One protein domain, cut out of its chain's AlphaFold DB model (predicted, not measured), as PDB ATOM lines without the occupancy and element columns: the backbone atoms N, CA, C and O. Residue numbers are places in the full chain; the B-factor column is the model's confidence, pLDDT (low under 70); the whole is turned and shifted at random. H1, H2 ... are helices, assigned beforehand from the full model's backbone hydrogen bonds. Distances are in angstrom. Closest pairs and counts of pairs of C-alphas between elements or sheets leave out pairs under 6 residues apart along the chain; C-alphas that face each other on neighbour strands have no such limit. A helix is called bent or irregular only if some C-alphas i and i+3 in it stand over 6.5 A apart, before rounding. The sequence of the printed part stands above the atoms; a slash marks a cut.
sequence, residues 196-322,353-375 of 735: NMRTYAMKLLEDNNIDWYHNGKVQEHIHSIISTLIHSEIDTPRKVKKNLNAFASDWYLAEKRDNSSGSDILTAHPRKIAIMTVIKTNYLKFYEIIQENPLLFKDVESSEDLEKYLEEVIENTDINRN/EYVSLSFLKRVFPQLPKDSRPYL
ATOM      1  N   ASN A 196      98.506 194.724 205.736       80.94
ATOM      2  CA  ASN A 196      97.440 194.694 204.748       80.94
ATOM      3  C   ASN A 196      97.745 193.731 203.585       80.94
ATOM      4  O   ASN A 196      96.843 193.382 202.841       80.94
ATOM      5  N   MET A 197      98.978 193.231 203.416       91.25
ATOM      6  CA  MET A 197      99.305 192.363 202.270       91.25
ATOM      7  C   MET A 197      98.538 191.037 202.281       91.25
ATOM      8  O   MET A 197      98.130 190.560 201.224       91.25
ATOM      9  N   ARG A 198      98.293 190.452 203.461       92.62
ATOM     10  CA  ARG A 198      97.495 189.216 203.587       92.62
ATOM     11  C   ARG A 198      96.017 189.467 203.328       92.62
ATOM     12  O   ARG A 198      95.393 188.701 202.603       92.62
ATOM     13  N   THR A 199      95.477 190.554 203.873       92.06
ATOM     14  CA  THR A 199      94.092 190.976 203.623       92.06
ATOM     15  C   THR A 199      93.880 191.308 202.149       92.06
ATOM     16  O   THR A 199      92.906 190.868 201.549       92.06
ATOM     17  N   TYR A 200      94.834 192.014 201.539       92.81
ATOM     18  CA  TYR A 200      94.870 192.288 200.108       92.81
ATOM     19  C   TYR A 200      94.899 190.997 199.284       92.81
ATOM     20  O   TYR A 200      94.143 190.886 198.325       92.81
ATOM     21  N   ALA A 201      95.720 190.013 199.670       95.06
ATOM     22  CA  ALA A 201      95.774 188.712 199.008       95.06
ATOM     23  C   ALA A 201      94.426 187.979 199.071       95.06
ATOM     24  O   ALA A 201      93.931 187.555 198.034       95.06
ATOM     25  N   MET A 202      93.812 187.886 200.258       94.25
ATOM     26  CA  MET A 202      92.495 187.256 200.438       94.25
ATOM     27  C   MET A 202      91.425 187.931 199.582       94.25
ATOM     28  O   MET A 202      90.745 187.264 198.809       94.25
ATOM     29  N   LYS A 203      91.349 189.265 199.640       93.88
ATOM     30  CA  LYS A 203      90.393 190.035 198.846       93.88
ATOM     31  C   LYS A 203      90.602 189.843 197.343       93.88
ATOM     32  O   LYS A 203      89.638 189.739 196.601       93.88
ATOM     33  N   LEU A 204      91.853 189.759 196.885       95.00
ATOM     34  CA  LEU A 204      92.148 189.509 195.475       95.00
ATOM     35  C   LEU A 204      91.619 188.141 195.015       95.00
ATOM     36  O   LEU A 204      91.123 188.043 193.896       95.00
ATOM     37  N   LEU A 205      91.721 187.106 195.854       94.62
ATOM     38  CA  LEU A 205      91.219 185.765 195.532       94.62
ATOM     39  C   LEU A 205      89.688 185.732 195.457       94.62
ATOM     40  O   LEU A 205      89.148 185.149 194.520       94.62
ATOM     41  N   GLU A 206      89.018 186.408 196.390       91.19
ATOM     42  CA  GLU A 206      87.556 186.541 196.427       91.19
ATOM     43  C   GLU A 206      87.028 187.363 195.240       91.19
ATOM     44  O   GLU A 206      86.167 186.892 194.499       91.19
ATOM     45  N   ASP A 207      87.589 188.555 195.000       93.75
ATOM     46  CA  ASP A 207      87.126 189.487 193.962       93.75
ATOM     47  C   ASP A 207      87.292 188.920 192.535       93.75
ATOM     48  O   ASP A 207      86.563 189.315 191.625       93.75
ATOM     49  N   ASN A 208      88.259 188.017 192.318       91.69
ATOM     50  CA  ASN A 208      88.561 187.444 190.998       91.69
ATOM     51  C   ASN A 208      88.038 186.010 190.804       91.69
ATOM     52  O   ASN A 208      88.273 185.450 189.736       91.69
ATOM     53  N   ASN A 209      87.341 185.429 191.793       88.50
ATOM     54  CA  ASN A 209      86.758 184.079 191.732       88.50
ATOM     55  C   ASN A 209      87.753 183.015 191.222       88.50
ATOM     56  O   ASN A 209      87.524 182.345 190.215       88.50
ATOM     57  N   ILE A 210      88.907 182.923 191.883       90.06
ATOM     58  CA  ILE A 210      90.014 182.065 191.451       90.06
ATOM     59  C   ILE A 210      89.704 180.582 191.731       90.06
ATOM     60  O   ILE A 210      89.460 180.208 192.873       90.06
ATOM     61  N   ASP A 211      89.791 179.713 190.719       88.69
ATOM     62  CA  ASP A 211      89.362 178.304 190.814       88.69
ATOM     63  C   ASP A 211      90.007 177.525 191.972       88.69
ATOM     64  O   ASP A 211      89.305 176.918 192.783       88.69
ATOM     65  N   TRP A 212      91.340 177.578 192.104       93.75
ATOM     66  CA  TRP A 212      92.045 176.851 193.168       93.75
ATOM     67  C   TRP A 212      91.650 177.334 194.564       93.75
ATOM     68  O   TRP A 212      91.697 176.555 195.515       93.75
ATOM     69  N   TYR A 213      91.232 178.599 194.701       94.44
ATOM     70  CA  TYR A 213      90.766 179.133 195.975       94.44
ATOM     71  C   TYR A 213      89.488 178.417 196.407       94.44
ATOM     72  O   TYR A 213      89.358 178.138 197.585       94.44
ATOM     73  N   HIS A 214      88.594 178.021 195.501       92.12
ATOM     74  CA  HIS A 214      87.349 177.331 195.860       92.12
ATOM     75  C   HIS A 214      87.495 175.811 196.066       92.12
ATOM     76  O   HIS A 214      86.525 175.149 196.435       92.12
ATOM     77  N   ASN A 215      88.687 175.238 195.866       93.25
ATOM     78  CA  ASN A 215      88.929 173.813 196.085       93.25
ATOM     79  C   ASN A 215      88.821 173.448 197.583       93.25
ATOM     80  O   ASN A 215      89.411 174.111 198.436       93.25
ATOM     81  N   GLY A 216      88.113 172.358 197.909       92.50
ATOM     82  CA  GLY A 216      87.862 171.942 199.297       92.50
ATOM     83  C   GLY A 216      89.128 171.699 200.129       92.50
ATOM     84  O   GLY A 216      89.208 172.173 201.261       92.50
ATOM     85  N   LYS A 217      90.152 171.045 199.554       93.00
ATOM     86  CA  LYS A 217      91.429 170.764 200.241       93.00
ATOM     87  C   LYS A 217      92.215 172.050 200.515       93.00
ATOM     88  O   LYS A 217      92.872 172.187 201.545       93.00
ATOM     89  N   VAL A 218      92.143 173.016 199.596       95.44
ATOM     90  CA  VAL A 218      92.766 174.337 199.765       95.44
ATOM     91  C   VAL A 218      92.032 175.143 200.831       95.44
ATOM     92  O   VAL A 218      92.681 175.705 201.713       95.44
ATOM     93  N   GLN A 219      90.698 175.197 200.770       95.56
ATOM     94  CA  GLN A 219      89.873 175.968 201.705       95.56
ATOM     95  C   GLN A 219      90.093 175.544 203.159       95.56
ATOM     96  O   GLN A 219      90.225 176.406 204.026       95.56
ATOM     97  N   GLU A 220      90.260 174.244 203.420       95.69
ATOM     98  CA  GLU A 220      90.591 173.718 204.753       95.69
ATOM     99  C   GLU A 220      91.882 174.328 205.341       95.69
ATOM    100  O   GLU A 220      92.046 174.459 206.556       95.69
ATOM    101  N   HIS A 221      92.815 174.742 204.482       95.06
ATOM    102  CA  HIS A 221      94.135 175.226 204.875       95.06
ATOM    103  C   HIS A 221      94.440 176.658 204.415       95.06
ATOM    104  O   HIS A 221      95.591 177.097 204.512       95.06
ATOM    105  N   ILE A 222      93.435 177.419 203.969       95.38
ATOM    106  CA  ILE A 222      93.632 178.699 203.272       95.38
ATOM    107  C   ILE A 222      94.443 179.714 204.082       95.38
ATOM    108  O   ILE A 222      95.397 180.297 203.571       95.38
ATOM    109  N   HIS A 223      94.150 179.881 205.374       93.81
ATOM    110  CA  HIS A 223      94.891 180.815 206.224       93.81
ATOM    111  C   HIS A 223      96.366 180.425 206.364       93.81
ATOM    112  O   HIS A 223      97.238 181.294 206.310       93.81
ATOM    113  N   SER A 224      96.657 179.124 206.486       93.56
ATOM    114  CA  SER A 224      98.032 178.624 206.533       93.56
ATOM    115  C   SER A 224      98.739 178.887 205.206       93.56
ATOM    116  O   SER A 224      99.841 179.428 205.210       93.56
ATOM    117  N   ILE A 225      98.090 178.573 204.081       96.44
ATOM    118  CA  ILE A 225      98.626 178.785 202.730       96.44
ATOM    119  C   ILE A 225      98.958 180.266 202.520       96.44
ATOM    120  O   ILE A 225     100.095 180.598 202.195       96.44
ATOM    121  N   ILE A 226      98.023 181.173 202.804       95.94
ATOM    122  CA  ILE A 226      98.235 182.620 202.652       95.94
ATOM    123  C   ILE A 226      99.317 183.137 203.602       95.94
ATOM    124  O   ILE A 226     100.111 183.993 203.216       95.94
ATOM    125  N   SER A 227      99.412 182.609 204.826       93.25
ATOM    126  CA  SER A 227     100.482 182.985 205.761       93.25
ATOM    127  C   SER A 227     101.881 182.562 205.282       93.25
ATOM    128  O   SER A 227     102.864 183.272 205.537       93.25
ATOM    129  N   THR A 228     101.959 181.441 204.556       95.94
ATOM    130  CA  THR A 228     103.174 180.937 203.912       95.94
ATOM    131  C   THR A 228     103.514 181.772 202.683       95.94
ATOM    132  O   THR A 228     104.595 182.357 202.647       95.94
ATOM    133  N   LEU A 229     102.579 181.896 201.731       96.25
ATOM    134  CA  LEU A 229     102.764 182.637 200.478       96.25
ATOM    135  C   LEU A 229     103.090 184.113 200.730       96.25
ATOM    136  O   LEU A 229     103.934 184.679 200.044       96.25
ATOM    137  N   ILE A 230     102.439 184.738 201.716       95.00
ATOM    138  CA  ILE A 230     102.605 186.150 202.078       95.00
ATOM    139  C   ILE A 230     103.355 186.238 203.418       95.00
ATOM    140  O   ILE A 230     102.817 186.602 204.479       95.00
ATOM    141  N   HIS A 231     104.622 185.825 203.379       92.12
ATOM    142  CA  HIS A 231     105.561 185.931 204.496       92.12
ATOM    143  C   HIS A 231     106.066 187.375 204.694       92.12
ATOM    144  O   HIS A 231     105.677 188.293 203.977       92.12
ATOM    145  N   SER A 232     106.895 187.599 205.714       88.12
ATOM    146  CA  SER A 232     107.327 188.932 206.178       88.12
ATOM    147  C   SER A 232     108.070 189.782 205.137       88.12
ATOM    148  O   SER A 232     108.088 191.007 205.265       88.12
ATOM    149  N   GLU A 233     108.657 189.166 204.110       88.81
ATOM    150  CA  GLU A 233     109.415 189.852 203.047       88.81
ATOM    151  C   GLU A 233     108.539 190.207 201.827       88.81
ATOM    152  O   GLU A 233     108.991 190.865 200.879       88.81
ATOM    153  N   ILE A 234     107.266 189.795 201.856       91.94
ATOM    154  CA  ILE A 234     106.247 190.144 200.867       91.94
ATOM    155  C   ILE A 234     105.556 191.427 201.319       91.94
ATOM    156  O   ILE A 234     104.567 191.416 202.047       91.94
ATOM    157  N   ASP A 235     106.114 192.546 200.880       89.25
ATOM    158  CA  ASP A 235     105.744 193.896 201.308       89.25
ATOM    159  C   ASP A 235     105.160 194.770 200.190       89.25
ATOM    160  O   ASP A 235     104.818 195.925 200.428       89.25
ATOM    161  N   THR A 236     105.011 194.231 198.974       88.94
ATOM    162  CA  THR A 236     104.418 194.955 197.842       88.94
ATOM    163  C   THR A 236     103.294 194.156 197.177       88.94
ATOM    164  O   THR A 236     103.405 192.932 197.041       88.94
ATOM    165  N   PRO A 237     102.248 194.824 196.649       91.38
ATOM    166  CA  PRO A 237     101.180 194.163 195.892       91.38
ATOM    167  C   PRO A 237     101.684 193.332 194.703       91.38
ATOM    168  O   PRO A 237     101.115 192.288 194.384       91.38
ATOM    169  N   ARG A 238     102.780 193.762 194.054       91.31
ATOM    170  CA  ARG A 238     103.405 193.018 192.948       91.31
ATOM    171  C   ARG A 238     103.956 191.673 193.419       91.31
ATOM    172  O   ARG A 238     103.720 190.667 192.754       91.31
ATOM    173  N   LYS A 239     104.644 191.640 194.568       94.44
ATOM    174  CA  LYS A 239     105.133 190.390 195.173       94.44
ATOM    175  C   LYS A 239     103.974 189.481 195.604       94.44
ATOM    176  O   LYS A 239     104.045 188.283 195.363       94.44
ATOM    177  N   VAL A 240     102.887 190.043 196.150       95.44
ATOM    178  CA  VAL A 240     101.668 189.277 196.482       95.44
ATOM    179  C   VAL A 240     101.125 188.560 195.243       95.44
ATOM    180  O   VAL A 240     100.996 187.339 195.248       95.44
ATOM    181  N   LYS A 241     100.876 189.301 194.153       95.88
ATOM    182  CA  LYS A 241     100.387 188.720 192.890       95.88
ATOM    183  C   LYS A 241     101.341 187.666 192.328       95.88
ATOM    184  O   LYS A 241     100.880 186.627 191.873       95.88
ATOM    185  N   LYS A 242     102.657 187.911 192.388       96.69
ATOM    186  CA  LYS A 242     103.682 186.949 191.951       96.69
ATOM    187  C   LYS A 242     103.514 185.606 192.669       96.69
ATOM    188  O   LYS A 242     103.428 184.581 192.002       96.69
ATOM    189  N   ASN A 243     103.417 185.625 193.997       97.19
ATOM    190  CA  ASN A 243     103.327 184.404 194.798       97.19
ATOM    191  C   ASN A 243     101.981 183.686 194.624       97.19
ATOM    192  O   ASN A 243     101.963 182.463 194.521       97.19
ATOM    193  N   LEU A 244     100.869 184.422 194.531       97.25
ATOM    194  CA  LEU A 244      99.555 183.824 194.261       97.25
ATOM    195  C   LEU A 244      99.501 183.155 192.881       97.25
ATOM    196  O   LEU A 244      99.000 182.042 192.763       97.25
ATOM    197  N   ASN A 245     100.055 183.798 191.849       96.19
ATOM    198  CA  ASN A 245     100.105 183.229 190.500       96.19
ATOM    199  C   ASN A 245     101.051 182.023 190.416       96.19
ATOM    200  O   ASN A 245     100.750 181.053 189.719       96.19
ATOM    201  N   ALA A 246     102.181 182.069 191.127       96.38
ATOM    202  CA  ALA A 246     103.091 180.932 191.225       96.38
ATOM    203  C   ALA A 246     102.394 179.731 191.880       96.38
ATOM    204  O   ALA A 246     102.424 178.637 191.325       96.38
ATOM    205  N   PHE A 247     101.670 179.958 192.982       97.06
ATOM    206  CA  PHE A 247     100.903 178.904 193.647       97.06
ATOM    207  C   PHE A 247      99.786 178.359 192.757       97.06
ATOM    208  O   PHE A 247      99.628 177.150 192.662       97.06
ATOM    209  N   ALA A 248      99.052 179.231 192.056       95.56
ATOM    210  CA  ALA A 248      98.027 178.815 191.100       95.56
ATOM    211  C   ALA A 248      98.597 177.875 190.024       95.56
ATOM    212  O   ALA A 248      97.972 176.878 189.669       95.56
ATOM    213  N   SER A 249      99.800 178.187 189.535       93.38
ATOM    214  CA  SER A 249     100.491 177.387 188.522       93.38
ATOM    215  C   SER A 249     100.937 176.034 189.079       93.38
ATOM    216  O   SER A 249     100.663 175.005 188.464       93.38
ATOM    217  N   ASP A 250     101.579 176.017 190.251       93.62
ATOM    218  CA  ASP A 250     102.031 174.779 190.899       93.62
ATOM    219  C   ASP A 250     100.833 173.889 191.311       93.62
ATOM    220  O   ASP A 250     100.876 172.674 191.124       93.62
ATOM    221  N   TRP A 251      99.728 174.479 191.789       94.19
ATOM    222  CA  TRP A 251      98.482 173.768 192.106       94.19
ATOM    223  C   TRP A 251      97.864 173.111 190.872       94.19
ATOM    224  O   TRP A 251      97.551 171.923 190.892       94.19
ATOM    225  N   TYR A 252      97.736 173.862 189.775       91.19
ATOM    226  CA  TYR A 252      97.196 173.334 188.525       91.19
ATOM    227  C   TYR A 252      98.025 172.151 187.996       91.19
ATOM    228  O   TYR A 252      97.472 171.149 187.537       91.19
ATOM    229  N   LEU A 253      99.357 172.233 188.087       88.50
ATOM    230  CA  LEU A 253     100.234 171.124 187.707       88.50
ATOM    231  C   LEU A 253     100.072 169.910 188.634       88.50
ATOM    232  O   LEU A 253     100.046 168.780 188.145       88.50
ATOM    233  N   ALA A 254      99.920 170.131 189.943       88.06
ATOM    234  CA  ALA A 254      99.652 169.068 190.907       88.06
ATOM    235  C   ALA A 254      98.336 168.334 190.603       88.06
ATOM    236  O   ALA A 254      98.329 167.109 190.526       88.06
ATOM    237  N   GLU A 255      97.245 169.062 190.335       87.06
ATOM    238  CA  GLU A 255      95.956 168.461 189.958       87.06
ATOM    239  C   GLU A 255      96.057 167.640 188.670       87.06
ATOM    240  O   GLU A 255      95.486 166.554 188.572       87.06
ATOM    241  N   LYS A 256      96.787 168.126 187.660       83.00
ATOM    242  CA  LYS A 256      96.988 167.368 186.416       83.00
ATOM    243  C   LYS A 256      97.780 166.083 186.636       83.00
ATOM    244  O   LYS A 256      97.478 165.077 185.988       83.00
ATOM    245  N   ARG A 257      98.774 166.110 187.524       75.56
ATOM    246  CA  ARG A 257      99.588 164.944 187.869       75.56
ATOM    247  C   ARG A 257      98.775 163.901 188.634       75.56
ATOM    248  O   ARG A 257      98.671 162.778 188.150       75.56
ATOM    249  N   ASP A 258      98.142 164.283 189.738       78.44
ATOM    250  CA  ASP A 258      97.373 163.364 190.592       78.44
ATOM    251  C   ASP A 258      96.219 162.695 189.820       78.44
ATOM    252  O   ASP A 258      96.072 161.472 189.855       78.44
ATOM    253  N   ASN A 259      95.470 163.464 189.012       70.06
ATOM    254  CA  ASN A 259      94.401 162.917 188.165       70.06
ATOM    255  C   ASN A 259      94.910 161.894 187.135       70.06
ATOM    256  O   ASN A 259      94.186 160.968 186.782       70.06
ATOM    257  N   SER A 260      96.137 162.064 186.631       57.06
ATOM    258  CA  SER A 260      96.735 161.127 185.669       57.06
ATOM    259  C   SER A 260      97.257 159.855 186.341       57.06
ATOM    260  O   SER A 260      97.274 158.803 185.711       57.06
ATOM    261  N   SER A 261      97.700 159.951 187.598       57.00
ATOM    262  CA  SER A 261      98.226 158.833 188.391       57.00
ATOM    263  C   SER A 261      97.147 158.060 189.157       57.00
ATOM    264  O   SER A 261      97.455 157.037 189.761       57.00
ATOM    265  N   GLY A 262      95.902 158.547 189.186       55.22
ATOM    266  CA  GLY A 262      94.799 157.922 189.926       55.22
ATOM    267  C   GLY A 262      94.949 157.980 191.453       55.22
ATOM    268  O   GLY A 262      94.263 157.241 192.156       55.22
ATOM    269  N   SER A 263      95.843 158.828 191.976       57.97
ATOM    270  CA  SER A 263      96.124 158.963 193.411       57.97
ATOM    271  C   SER A 263      96.390 160.419 193.809       57.97
ATOM    272  O   SER A 263      97.086 161.156 193.114       57.97
ATOM    273  N   ASP A 264      95.845 160.825 194.959       68.69
ATOM    274  CA  ASP A 264      95.944 162.185 195.508       68.69
ATOM    275  C   ASP A 264      97.262 162.400 196.281       68.69
ATOM    276  O   ASP A 264      97.254 162.632 197.490       68.69
ATOM    277  N   ILE A 265      98.415 162.291 195.620       74.38
ATOM    278  CA  ILE A 265      99.728 162.379 196.289       74.38
ATOM    279  C   ILE A 265     100.083 163.832 196.638       74.38
ATOM    280  O   ILE A 265     100.495 164.131 197.763       74.38
ATOM    281  N   LEU A 266      99.944 164.757 195.684       84.00
ATOM    282  CA  LEU A 266     100.339 166.159 195.861       84.00
ATOM    283  C   LEU A 266      99.199 167.003 196.427       84.00
ATOM    284  O   LEU A 266      99.377 167.755 197.389       84.00
ATOM    285  N   THR A 267      98.012 166.875 195.840       88.81
ATOM    286  CA  THR A 267      96.833 167.682 196.172       88.81
ATOM    287  C   THR A 267      96.294 167.385 197.569       88.81
ATOM    288  O   THR A 267      95.644 168.249 198.152       88.81
ATOM    289  N   ALA A 268      96.606 166.222 198.159       87.62
ATOM    290  CA  ALA A 268      96.345 165.935 199.575       87.62
ATOM    291  C   ALA A 268      97.163 166.813 200.543       87.62
ATOM    292  O   ALA A 268      96.863 166.876 201.737       87.62
ATOM    293  N   HIS A 269      98.194 167.514 200.058       90.75
ATOM    294  CA  HIS A 269      99.097 168.313 200.883       90.75
ATOM    295  C   HIS A 269      99.302 169.749 200.356       90.75
ATOM    296  O   HIS A 269     100.439 170.174 200.122       90.75
ATOM    297  N   PRO A 270      98.242 170.577 200.260       94.56
ATOM    298  CA  PRO A 270      98.322 171.931 199.692       94.56
ATOM    299  C   PRO A 270      99.287 172.861 200.446       94.56
ATOM    300  O   PRO A 270      99.890 173.758 199.857       94.56
ATOM    301  N   ARG A 271      99.494 172.634 201.752       94.94
ATOM    302  CA  ARG A 271     100.458 173.398 202.564       94.94
ATOM    303  C   ARG A 271     101.905 173.163 202.122       94.94
ATOM    304  O   ARG A 271     102.668 174.123 202.062       94.94
ATOM    305  N   LYS A 272     102.262 171.924 201.758       94.38
ATOM    306  CA  LYS A 272     103.597 171.580 201.241       94.38
ATOM    307  C   LYS A 272     103.836 172.230 199.880       94.38
ATOM    308  O   LYS A 272     104.891 172.823 199.678       94.38
ATOM    309  N   ILE A 273     102.823 172.225 199.006       95.19
ATOM    310  CA  ILE A 273     102.866 172.946 197.723       95.19
ATOM    311  C   ILE A 273     103.153 174.431 197.970       95.19
ATOM    312  O   ILE A 273     104.091 174.965 197.395       95.19
ATOM    313  N   ALA A 274     102.434 175.080 198.893       96.94
ATOM    314  CA  ALA A 274     102.634 176.500 199.189       96.94
ATOM    315  C   ALA A 274     104.054 176.824 199.684       96.94
ATOM    316  O   ALA A 274     104.619 177.850 199.306       96.94
ATOM    317  N   ILE A 275     104.640 175.958 200.517       96.06
ATOM    318  CA  ILE A 275     106.023 176.119 200.992       96.06
ATOM    319  C   ILE A 275     106.997 176.008 199.818       96.06
ATOM    320  O   ILE A 275     107.828 176.896 199.630       96.06
ATOM    321  N   MET A 276     106.855 174.966 198.997       95.06
ATOM    322  CA  MET A 276     107.724 174.741 197.840       95.06
ATOM    323  C   MET A 276     107.587 175.847 196.787       95.06
ATOM    324  O   MET A 276     108.596 176.285 196.238       95.06
ATOM    325  N   THR A 277     106.384 176.391 196.583       96.00
ATOM    326  CA  THR A 277     106.155 177.576 195.745       96.00
ATOM    327  C   THR A 277     106.957 178.777 196.247       96.00
ATOM    328  O   THR A 277     107.592 179.460 195.442       96.00
ATOM    329  N   VAL A 278     106.960 179.055 197.558       96.38
ATOM    330  CA  VAL A 278     107.734 180.175 198.128       96.38
ATOM    331  C   VAL A 278     109.229 179.933 197.982       96.38
ATOM    332  O   VAL A 278     109.935 180.830 197.531       96.38
ATOM    333  N   ILE A 279     109.712 178.729 198.291       94.50
ATOM    334  CA  ILE A 279     111.125 178.364 198.115       94.50
ATOM    335  C   ILE A 279     111.557 178.623 196.663       94.50
ATOM    336  O   ILE A 279     112.482 179.394 196.423       94.50
ATOM    337  N   LYS A 280     110.805 178.102 195.690       93.00
ATOM    338  CA  LYS A 280     111.049 178.288 194.251       93.00
ATOM    339  C   LYS A 280     110.965 179.752 193.794       93.00
ATOM    340  O   LYS A 280     111.707 180.173 192.911       93.00
ATOM    341  N   THR A 281     110.051 180.542 194.358       94.12
ATOM    342  CA  THR A 281     109.724 181.895 193.857       94.12
ATOM    343  C   THR A 281     110.518 183.014 194.534       94.12
ATOM    344  O   THR A 281     110.748 184.068 193.918       94.12
ATOM    345  N   ASN A 282     110.890 182.816 195.801       93.94
ATOM    346  CA  ASN A 282     111.494 183.819 196.676       93.94
ATOM    347  C   ASN A 282     112.927 183.468 197.099       93.94
ATOM    348  O   ASN A 282     113.685 184.393 197.378       93.94
ATOM    349  N   TYR A 283     113.311 182.188 197.101       93.25
ATOM    350  CA  TYR A 283     114.588 181.708 197.640       93.25
ATOM    351  C   TYR A 283     115.337 180.823 196.630       93.25
ATOM    352  O   TYR A 283     115.604 179.654 196.891       93.25
ATOM    353  N   LEU A 284     115.689 181.385 195.466       89.81
ATOM    354  CA  LEU A 284     116.282 180.632 194.348       89.81
ATOM    355  C   LEU A 284     117.541 179.843 194.745       89.81
ATOM    356  O   LEU A 284     117.621 178.659 194.449       89.81
ATOM    357  N   LYS A 285     118.482 180.458 195.472       88.56
ATOM    358  CA  LYS A 285     119.706 179.768 195.915       88.56
ATOM    359  C   LYS A 285     119.402 178.577 196.836       88.56
ATOM    360  O   LYS A 285     120.046 177.541 196.751       88.56
ATOM    361  N   PHE A 286     118.419 178.710 197.730       90.00
ATOM    362  CA  PHE A 286     118.009 177.604 198.600       90.00
ATOM    363  C   PHE A 286     117.247 176.523 197.826       90.00
ATOM    364  O   PHE A 286     117.417 175.338 198.089       90.00
ATOM    365  N   TYR A 287     116.447 176.921 196.836       90.94
ATOM    366  CA  TYR A 287     115.808 175.992 195.914       90.94
ATOM    367  C   TYR A 287     116.840 175.148 195.153       90.94
ATOM    368  O   TYR A 287     116.669 173.937 195.083       90.94
ATOM    369  N   GLU A 288     117.927 175.751 194.662       86.81
ATOM    370  CA  GLU A 288     119.036 175.043 193.999       86.81
ATOM    371  C   GLU A 288     119.667 173.983 194.921       86.81
ATOM    372  O   GLU A 288     119.822 172.836 194.509       86.81
ATOM    373  N   ILE A 289     119.908 174.305 196.199       85.25
ATOM    374  CA  ILE A 289     120.402 173.334 197.196       85.25
ATOM    375  C   ILE A 289     119.425 172.159 197.364       85.25
ATOM    376  O   ILE A 289     119.840 171.004 197.425       85.25
ATOM    377  N   ILE A 290     118.117 172.427 197.410       86.19
ATOM    378  CA  ILE A 290     117.098 171.369 197.510       86.19
ATOM    379  C   ILE A 290     117.033 170.540 196.219       86.19
ATOM    380  O   ILE A 290     116.700 169.361 196.270       86.19
ATOM    381  N   GLN A 291     117.348 171.113 195.055       81.88
ATOM    382  CA  GLN A 291     117.446 170.344 193.812       81.88
ATOM    383  C   GLN A 291     118.657 169.408 193.807       81.88
ATOM    384  O   GLN A 291     118.541 168.287 193.317       81.88
ATOM    385  N   GLU A 292     119.789 169.846 194.360       79.25
ATOM    386  CA  GLU A 292     120.994 169.022 194.507       79.25
ATOM    387  C   GLU A 292     120.824 167.935 195.578       79.25
ATOM    388  O   GLU A 292     121.293 166.812 195.395       79.25
ATOM    389  N   ASN A 293     120.094 168.230 196.660       75.19
ATOM    390  CA  ASN A 293     119.752 167.272 197.710       75.19
ATOM    391  C   ASN A 293     118.239 167.271 198.034       75.19
ATOM    392  O   ASN A 293     117.800 167.870 199.019       75.19
ATOM    393  N   PRO A 294     117.408 166.558 197.252       74.69
ATOM    394  CA  PRO A 294     115.953 166.559 197.448       74.69
ATOM    395  C   PRO A 294     115.451 165.884 198.730       74.69
ATOM    396  O   PRO A 294     114.310 166.126 199.142       74.69
ATOM    397  N   LEU A 295     116.281 165.038 199.348       74.50
ATOM    398  CA  LEU A 295     116.008 164.360 200.620       74.50
ATOM    399  C   LEU A 295     116.592 165.112 201.820       74.50
ATOM    400  O   LEU A 295     116.578 164.584 202.929       74.50
ATOM    401  N   LEU A 296     117.046 166.353 201.623       79.38
ATOM    402  CA  LEU A 296     117.611 167.204 202.668       79.38
ATOM    403  C   LEU A 296     116.784 167.205 203.960       79.38
ATOM    404  O   LEU A 296     117.336 167.192 205.048       79.38
ATOM    405  N   PHE A 297     115.457 167.196 203.859       79.62
ATOM    406  CA  PHE A 297     114.570 167.282 205.021       79.62
ATOM    407  C   PHE A 297     114.261 165.930 205.687       79.62
ATOM    408  O   PHE A 297     113.509 165.900 206.659       79.62
ATOM    409  N   LYS A 298     114.777 164.807 205.168       74.56
ATOM    410  CA  LYS A 298     114.527 163.465 205.719       74.56
ATOM    411  C   LYS A 298     115.277 163.243 207.033       74.56
ATOM    412  O   LYS A 298     114.681 162.726 207.975       74.56
ATOM    413  N   ASP A 299     116.534 163.676 207.071       65.56
ATOM    414  CA  ASP A 299     117.487 163.380 208.149       65.56
ATOM    415  C   ASP A 299     117.723 164.578 209.089       65.56
ATOM    416  O   ASP A 299     118.577 164.541 209.968       65.56
ATOM    417  N   VAL A 300     116.960 165.657 208.903       76.56
ATOM    418  CA  VAL A 300     117.076 166.899 209.671       76.56
ATOM    419  C   VAL A 300     115.970 166.945 210.723       76.56
ATOM    420  O   VAL A 300     114.786 167.012 210.389       76.56
ATOM    421  N   GLU A 301     116.350 166.911 212.002       78.00
ATOM    422  CA  GLU A 301     115.406 166.826 213.127       78.00
ATOM    423  C   GLU A 301     114.926 168.199 213.622       78.00
ATOM    424  O   GLU A 301     113.807 168.319 214.131       78.00
ATOM    425  N   SER A 302     115.733 169.251 213.443       82.75
ATOM    426  CA  SER A 302     115.411 170.614 213.877       82.75
ATOM    427  C   SER A 302     115.755 171.687 212.840       82.75
ATOM    428  O   SER A 302     116.539 171.480 211.912       82.75
ATOM    429  N   SER A 303     115.176 172.882 213.003       78.75
ATOM    430  CA  SER A 303     115.531 174.035 212.167       78.75
ATOM    431  C   SER A 303     116.990 174.455 212.334       78.75
ATOM    432  O   SER A 303     117.589 174.956 211.389       78.75
ATOM    433  N   GLU A 304     117.554 174.241 213.518       82.38
ATOM    434  CA  GLU A 304     118.943 174.519 213.859       82.38
ATOM    435  C   GLU A 304     119.901 173.559 213.133       82.38
ATOM    436  O   GLU A 304     120.945 173.990 212.646       82.38
ATOM    437  N   ASP A 305     119.527 172.285 212.978       81.88
ATOM    438  CA  ASP A 305     120.307 171.319 212.191       81.88
ATOM    439  C   ASP A 305     120.326 171.700 210.707       81.88
ATOM    440  O   ASP A 305     121.359 171.602 210.044       81.88
ATOM    441  N   LEU A 306     119.195 172.198 210.191       81.44
ATOM    442  CA  LEU A 306     119.106 172.692 208.818       81.44
ATOM    443  C   LEU A 306     119.969 173.937 208.605       81.44
ATOM    444  O   LEU A 306     120.620 174.064 207.571       81.44
ATOM    445  N   GLU A 307     119.968 174.855 209.575       82.38
ATOM    446  CA  GLU A 307     120.834 176.037 209.574       82.38
ATOM    447  C   GLU A 307     122.306 175.621 209.504       82.38
ATOM    448  O   GLU A 307     123.027 176.106 208.635       82.38
ATOM    449  N   LYS A 308     122.721 174.659 210.332       82.44
ATOM    450  CA  LYS A 308     124.095 174.145 210.342       82.44
ATOM    451  C   LYS A 308     124.481 173.461 209.027       82.44
ATOM    452  O   LYS A 308     125.560 173.713 208.501       82.44
ATOM    453  N   TYR A 309     123.599 172.634 208.464       80.50
ATOM    454  CA  TYR A 309     123.838 172.018 207.157       80.50
ATOM    455  C   TYR A 309     124.037 173.077 206.064       80.50
ATOM    456  O   TYR A 309     124.928 172.959 205.226       80.50
ATOM    457  N   LEU A 310     123.221 174.136 206.077       80.25
ATOM    458  CA  LEU A 310     123.366 175.235 205.127       80.25
ATOM    459  C   LEU A 310     124.702 175.960 205.304       80.25
ATOM    460  O   LEU A 310     125.324 176.288 204.299       80.25
ATOM    461  N   GLU A 311     125.173 176.174 206.535       81.88
ATOM    462  CA  GLU A 311     126.511 176.734 206.781       81.88
ATOM    463  C   GLU A 311     127.609 175.878 206.131       81.88
ATOM    464  O   GLU A 311     128.427 176.415 205.385       81.88
ATOM    465  N   GLU A 312     127.568 174.554 206.319       80.56
ATOM    466  CA  GLU A 312     128.543 173.612 205.748       80.56
ATOM    467  C   GLU A 312     128.510 173.587 204.208       80.56
ATOM    468  O   GLU A 312     129.555 173.603 203.548       80.56
ATOM    469  N   VAL A 313     127.320 173.572 203.598       75.69
ATOM    470  CA  VAL A 313     127.179 173.603 202.130       75.69
ATOM    471  C   VAL A 313     127.710 174.914 201.558       75.69
ATOM    472  O   VAL A 313     128.433 174.907 200.556       75.69
ATOM    473  N   ILE A 314     127.399 176.041 202.205       74.69
ATOM    474  CA  ILE A 314     127.846 177.357 201.749       74.69
ATOM    475  C   ILE A 314     129.374 177.461 201.842       74.69
ATOM    476  O   ILE A 314     130.006 177.874 200.867       74.69
ATOM    477  N   GLU A 315     129.975 177.003 202.945       74.75
ATOM    478  CA  GLU A 315     131.434 176.914 203.110       74.75
ATOM    479  C   GLU A 315     132.098 176.163 201.952       74.75
ATOM    480  O   GLU A 315     133.017 176.679 201.310       74.75
ATOM    481  N   ASN A 316     131.581 174.982 201.614       68.25
ATOM    482  CA  ASN A 316     132.130 174.154 200.543       68.25
ATOM    483  C   ASN A 316     131.973 174.789 199.148       68.25
ATOM    484  O   ASN A 316     132.846 174.632 198.285       68.25
ATOM    485  N   THR A 317     130.888 175.531 198.902       63.75
ATOM    486  CA  THR A 317     130.702 176.252 197.628       63.75
ATOM    487  C   THR A 317     131.618 177.471 197.478       63.75
ATOM    488  O   THR A 317     132.113 177.720 196.374       63.75
ATOM    489  N   ASP A 318     131.903 178.200 198.561       59.66
ATOM    490  CA  ASP A 318     132.810 179.354 198.534       59.66
ATOM    491  C   ASP A 318     134.288 178.932 198.428       59.66
ATOM    492  O   ASP A 318     135.056 179.577 197.707       59.66
ATOM    493  N   ILE A 319     134.688 177.812 199.048       57.62
ATOM    494  CA  ILE A 319     136.040 177.234 198.898       57.62
ATOM    495  C   ILE A 319     136.308 176.863 197.429       57.62
ATOM    496  O   ILE A 319     137.306 177.295 196.850       57.62
ATOM    497  N   ASN A 320     135.369 176.167 196.779       54.12
ATOM    498  CA  ASN A 320     135.494 175.770 195.371       54.12
ATOM    499  C   ASN A 320     135.523 176.957 194.389       54.12
ATOM    500  O   ASN A 320     136.134 176.870 193.320       54.12
ATOM    501  N   ARG A 321     134.871 178.082 194.717       52.50
ATOM    502  CA  ARG A 321     134.949 179.314 193.911       52.50
ATOM    503  C   ARG A 321     136.303 180.010 194.047       52.50
ATOM    504  O   ARG A 321     136.821 180.513 193.049       52.50
ATOM    505  N   ASN A 322     136.895 180.002 195.239       48.25
ATOM    506  CA  ASN A 322     138.211 180.599 195.472       48.25
ATOM    507  C   ASN A 322     139.343 179.805 194.795       48.25
ATOM    508  O   ASN A 322     140.260 180.422 194.251       48.25
ATOM    509  N   GLU A 353     120.993 185.287 202.898       78.25
ATOM    510  CA  GLU A 353     120.988 185.406 201.434       78.25
ATOM    511  C   GLU A 353     120.353 184.209 200.714       78.25
ATOM    512  O   GLU A 353     119.959 184.333 199.553       78.25
ATOM    513  N   TYR A 354     120.292 183.052 201.372       84.00
ATOM    514  CA  TYR A 354     119.740 181.819 200.821       84.00
ATOM    515  C   TYR A 354     118.274 181.675 201.205       84.00
ATOM    516  O   TYR A 354     117.429 181.465 200.336       84.00
ATOM    517  N   VAL A 355     117.965 181.824 202.495       86.44
ATOM    518  CA  VAL A 355     116.602 181.721 203.017       86.44
ATOM    519  C   VAL A 355     116.446 182.526 204.305       86.44
ATOM    520  O   VAL A 355     117.349 182.605 205.136       86.44
ATOM    521  N   SER A 356     115.267 183.116 204.510       88.12
ATOM    522  CA  SER A 356     114.957 183.766 205.782       88.12
ATOM    523  C   SER A 356     114.820 182.723 206.892       88.12
ATOM    524  O   SER A 356     113.903 181.902 206.861       88.12
ATOM    525  N   LEU A 357     115.658 182.808 207.931       85.06
ATOM    526  CA  LEU A 357     115.575 181.917 209.099       85.06
ATOM    527  C   LEU A 357     114.194 181.974 209.764       85.06
ATOM    528  O   LEU A 357     113.622 180.959 210.146       85.06
ATOM    529  N   SER A 358     113.596 183.167 209.829       85.31
ATOM    530  CA  SER A 358     112.248 183.346 210.382       85.31
ATOM    531  C   SER A 358     111.165 182.629 209.569       85.31
ATOM    532  O   SER A 358     110.191 182.128 210.135       85.31
ATOM    533  N   PHE A 359     111.332 182.558 208.244       89.94
ATOM    534  CA  PHE A 359     110.462 181.773 207.379       89.94
ATOM    535  C   PHE A 359     110.705 180.281 207.604       89.94
ATOM    536  O   PHE A 359     109.744 179.556 207.860       89.94
ATOM    537  N   LEU A 360     111.973 179.855 207.587       87.25
ATOM    538  CA  LEU A 360     112.390 178.463 207.727       87.25
ATOM    539  C   LEU A 360     111.879 177.844 209.033       87.25
ATOM    540  O   LEU A 360     111.136 176.871 208.981       87.25
ATOM    541  N   LYS A 361     112.152 178.469 210.188       87.00
ATOM    542  CA  LYS A 361     111.685 177.998 211.508       87.00
ATOM    543  C   LYS A 361     110.171 177.824 211.572       87.00
ATOM    544  O   LYS A 361     109.663 176.894 212.189       87.00
ATOM    545  N   ARG A 362     109.428 178.713 210.909       87.38
ATOM    546  CA  ARG A 362     107.963 178.681 210.896       87.38
ATOM    547  C   ARG A 362     107.406 177.544 210.040       87.38
ATOM    548  O   ARG A 362     106.366 176.988 210.385       87.38
ATOM    549  N   VAL A 363     108.042 177.243 208.909       89.75
ATOM    550  CA  VAL A 363     107.555 176.223 207.964       89.75
ATOM    551  C   VAL A 363     108.184 174.849 208.184       89.75
ATOM    552  O   VAL A 363     107.646 173.875 207.668       89.75
ATOM    553  N   PHE A 364     109.255 174.760 208.977       87.12
ATOM    554  CA  PHE A 364     110.033 173.543 209.209       87.12
ATOM    555  C   PHE A 364     109.181 172.296 209.515       87.12
ATOM    556  O   PHE A 364     109.326 171.310 208.796       87.12
ATOM    557  N   PRO A 365     108.197 172.328 210.443       85.19
ATOM    558  CA  PRO A 365     107.388 171.142 210.763       85.19
ATOM    559  C   PRO A 365     106.507 170.645 209.607       85.19
ATOM    560  O   PRO A 365     105.889 169.588 209.694       85.19
ATOM    561  N   GLN A 366     106.368 171.452 208.556       86.44
ATOM    562  CA  GLN A 366     105.518 171.195 207.400       86.44
ATOM    563  C   GLN A 366     106.336 170.959 206.125       86.44
ATOM    564  O   GLN A 366     105.737 170.782 205.063       86.44
ATOM    565  N   LEU A 367     107.671 170.955 206.208       86.12
ATOM    566  CA  LEU A 367     108.519 170.627 205.069       86.12
ATOM    567  C   LEU A 367     108.265 169.178 204.621       86.12
ATOM    568  O   LEU A 367     108.018 168.289 205.444       86.12
ATOM    569  N   PRO A 368     108.262 168.914 203.307       82.38
ATOM    570  CA  PRO A 368     108.170 167.551 202.817       82.38
ATOM    571  C   PRO A 368     109.469 166.800 203.143       82.38
ATOM    572  O   PRO A 368     110.532 167.262 202.763       82.38
ATOM    573  N   LYS A 369     109.399 165.625 203.784       81.00
ATOM    574  CA  LYS A 369     110.590 164.764 203.969       81.00
ATOM    575  C   LYS A 369     111.269 164.430 202.637       81.00
ATOM    576  O   LYS A 369     112.487 164.363 202.557       81.00
ATOM    577  N   ASP A 370     110.453 164.256 201.600       77.62
ATOM    578  CA  ASP A 370     110.882 164.088 200.220       77.62
ATOM    579  C   ASP A 370     110.350 165.241 199.356       77.62
ATOM    580  O   ASP A 370     109.144 165.342 199.102       77.62
ATOM    581  N   SER A 371     111.252 166.113 198.901       81.62
ATOM    582  CA  SER A 371     110.901 167.291 198.097       81.62
ATOM    583  C   SER A 371     110.675 166.977 196.617       81.62
ATOM    584  O   SER A 371     110.090 167.794 195.903       81.62
ATOM    585  N   ARG A 372     111.090 165.804 196.126       75.44
ATOM    586  CA  ARG A 372     111.096 165.468 194.690       75.44
ATOM    587  C   ARG A 372     109.729 165.575 194.015       75.44
ATOM    588  O   ARG A 372     109.680 166.143 192.919       75.44
ATOM    589  N   PRO A 373     108.609 165.129 194.627       77.56
ATOM    590  CA  PRO A 373     107.288 165.282 194.019       77.56
ATOM    591  C   PRO A 373     106.929 166.744 193.708       77.56
ATOM    592  O   PRO A 373     106.203 167.002 192.749       77.56
ATOM    593  N   TYR A 374     107.478 167.690 194.477       84.12
ATOM    594  CA  TYR A 374     107.222 169.128 194.367       84.12
ATOM    595  C   TYR A 374     108.248 169.870 193.495       84.12
ATOM    596  O   TYR A 374     107.961 170.962 193.012       84.12
ATOM    597  N   LEU A 375     109.443 169.307 193.280       79.81
ATOM    598  CA  LEU A 375     110.453 169.882 192.381       79.81
ATOM    599  C   LEU A 375     110.108 169.635 190.908       79.81
ATOM    600  O   LEU A 375     110.303 170.498 190.053       79.81
TER     601      LEU A 375
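AT A GLANCE: This is residues 196 to 322 and 353 to 375 of the 735 residues of the protein "KAP NTPase domain-containing protein" of Mammaliicoccus sciuri (UniProt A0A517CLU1). H6 is in the middle of a body of helices that mostly cross one another: long H5 crosses H6, H4 runs side by side with it, and H1 packs on H4 with its residues 198 to 202 and makes a corner with H5, its residues 197 to 201 meeting residues 237 to 244 of H5. H9, H10 and H7 meet H6 elsewhere, and H8 starts at H9 and runs outward, residues 315 to 322 sticking out. The printed part has 150 residues with ten named helices, H1 to H10 in chain order, and no named strand: all helix. It is compact, with a radius of gyration of the C-alphas of 16.1 A and spans of 51 by 39 by 26 A.

HOW THE PARTS SIT: H5, residues 237 to 261, touches H6, residues 270 to 282, with residues 243 to 251 alone, at a steep tilt of 50 degrees, opposite ways; their closest C-alphas, Phe 247 and Thr 277, are 5.8 A apart. H4, residues 222 to 229, touches H6 at a shallow tilt of 20 degrees, the same way, closest at C-alphas 225 and 271, 5.7 A. H1, residues 196 to 207, touches H5 with residues 197 to 201 alone, at a steep tilt of 52 degrees, closest at C-alphas 201 and 240, 6.4 A. H2, residues 211 to 214, only just touches H5, with 3 pairs of C-alphas within 8 A, the closest those of Trp 212 and Ala 248, 6.6 A. H3, residues 216 to 219, is close to H6 but not clearly touching, at C-alphas 218 and 270, 6.1 A. H9, residues 357 to 366, only just touches H6 with 3 pairs, closest at C-alphas 272 and 366, 6.5 A. H10, residues 372 to 375, only just touches H6 with 3 pairs, closest at C-alphas 276 and 374, 6.6 A. H7, residues 284 to 292, and H6 touch only at the corner, and only just, with 3 pairs, closest at C-alphas 280 and 287, 5.5 A. H8, residues 303 to 322, touches H9 with residues 303 to 307 alone, closest at C-alphas 303 and 361, 5.6 A, and is apart from H6. Every O i to N i+4 pair is within hydrogen-bond range in H1, H4, H5, H6, H7 and H8, and 3 of 6 in H9; H2, H3 and H10 are too short for one.

IN THESE COORDINATES: H5 is 36.2 A long, from C-alpha 237 at (101.180, 194.163, 195.892); H8 is 28.9 A, H6 18.0 A, H1 15.8 A and H9 14.8 A. H9 is irregular, with C-alphas 362 and 365 7.6 A apart. H10 ends at C-alpha 375 (110.453, 169.882, 192.381).

THE WHOLE: The C-alphas farthest apart, Asp 207 and Asn 322, are 51.9 A apart. Residues 323 to 352 are not printed, and C-alphas 322 and 353 are 18.8 A apart across the cut. Of the links printed whole, none is long. Residues 260 to 264, 299 and 316 to 322 have pLDDT under 70.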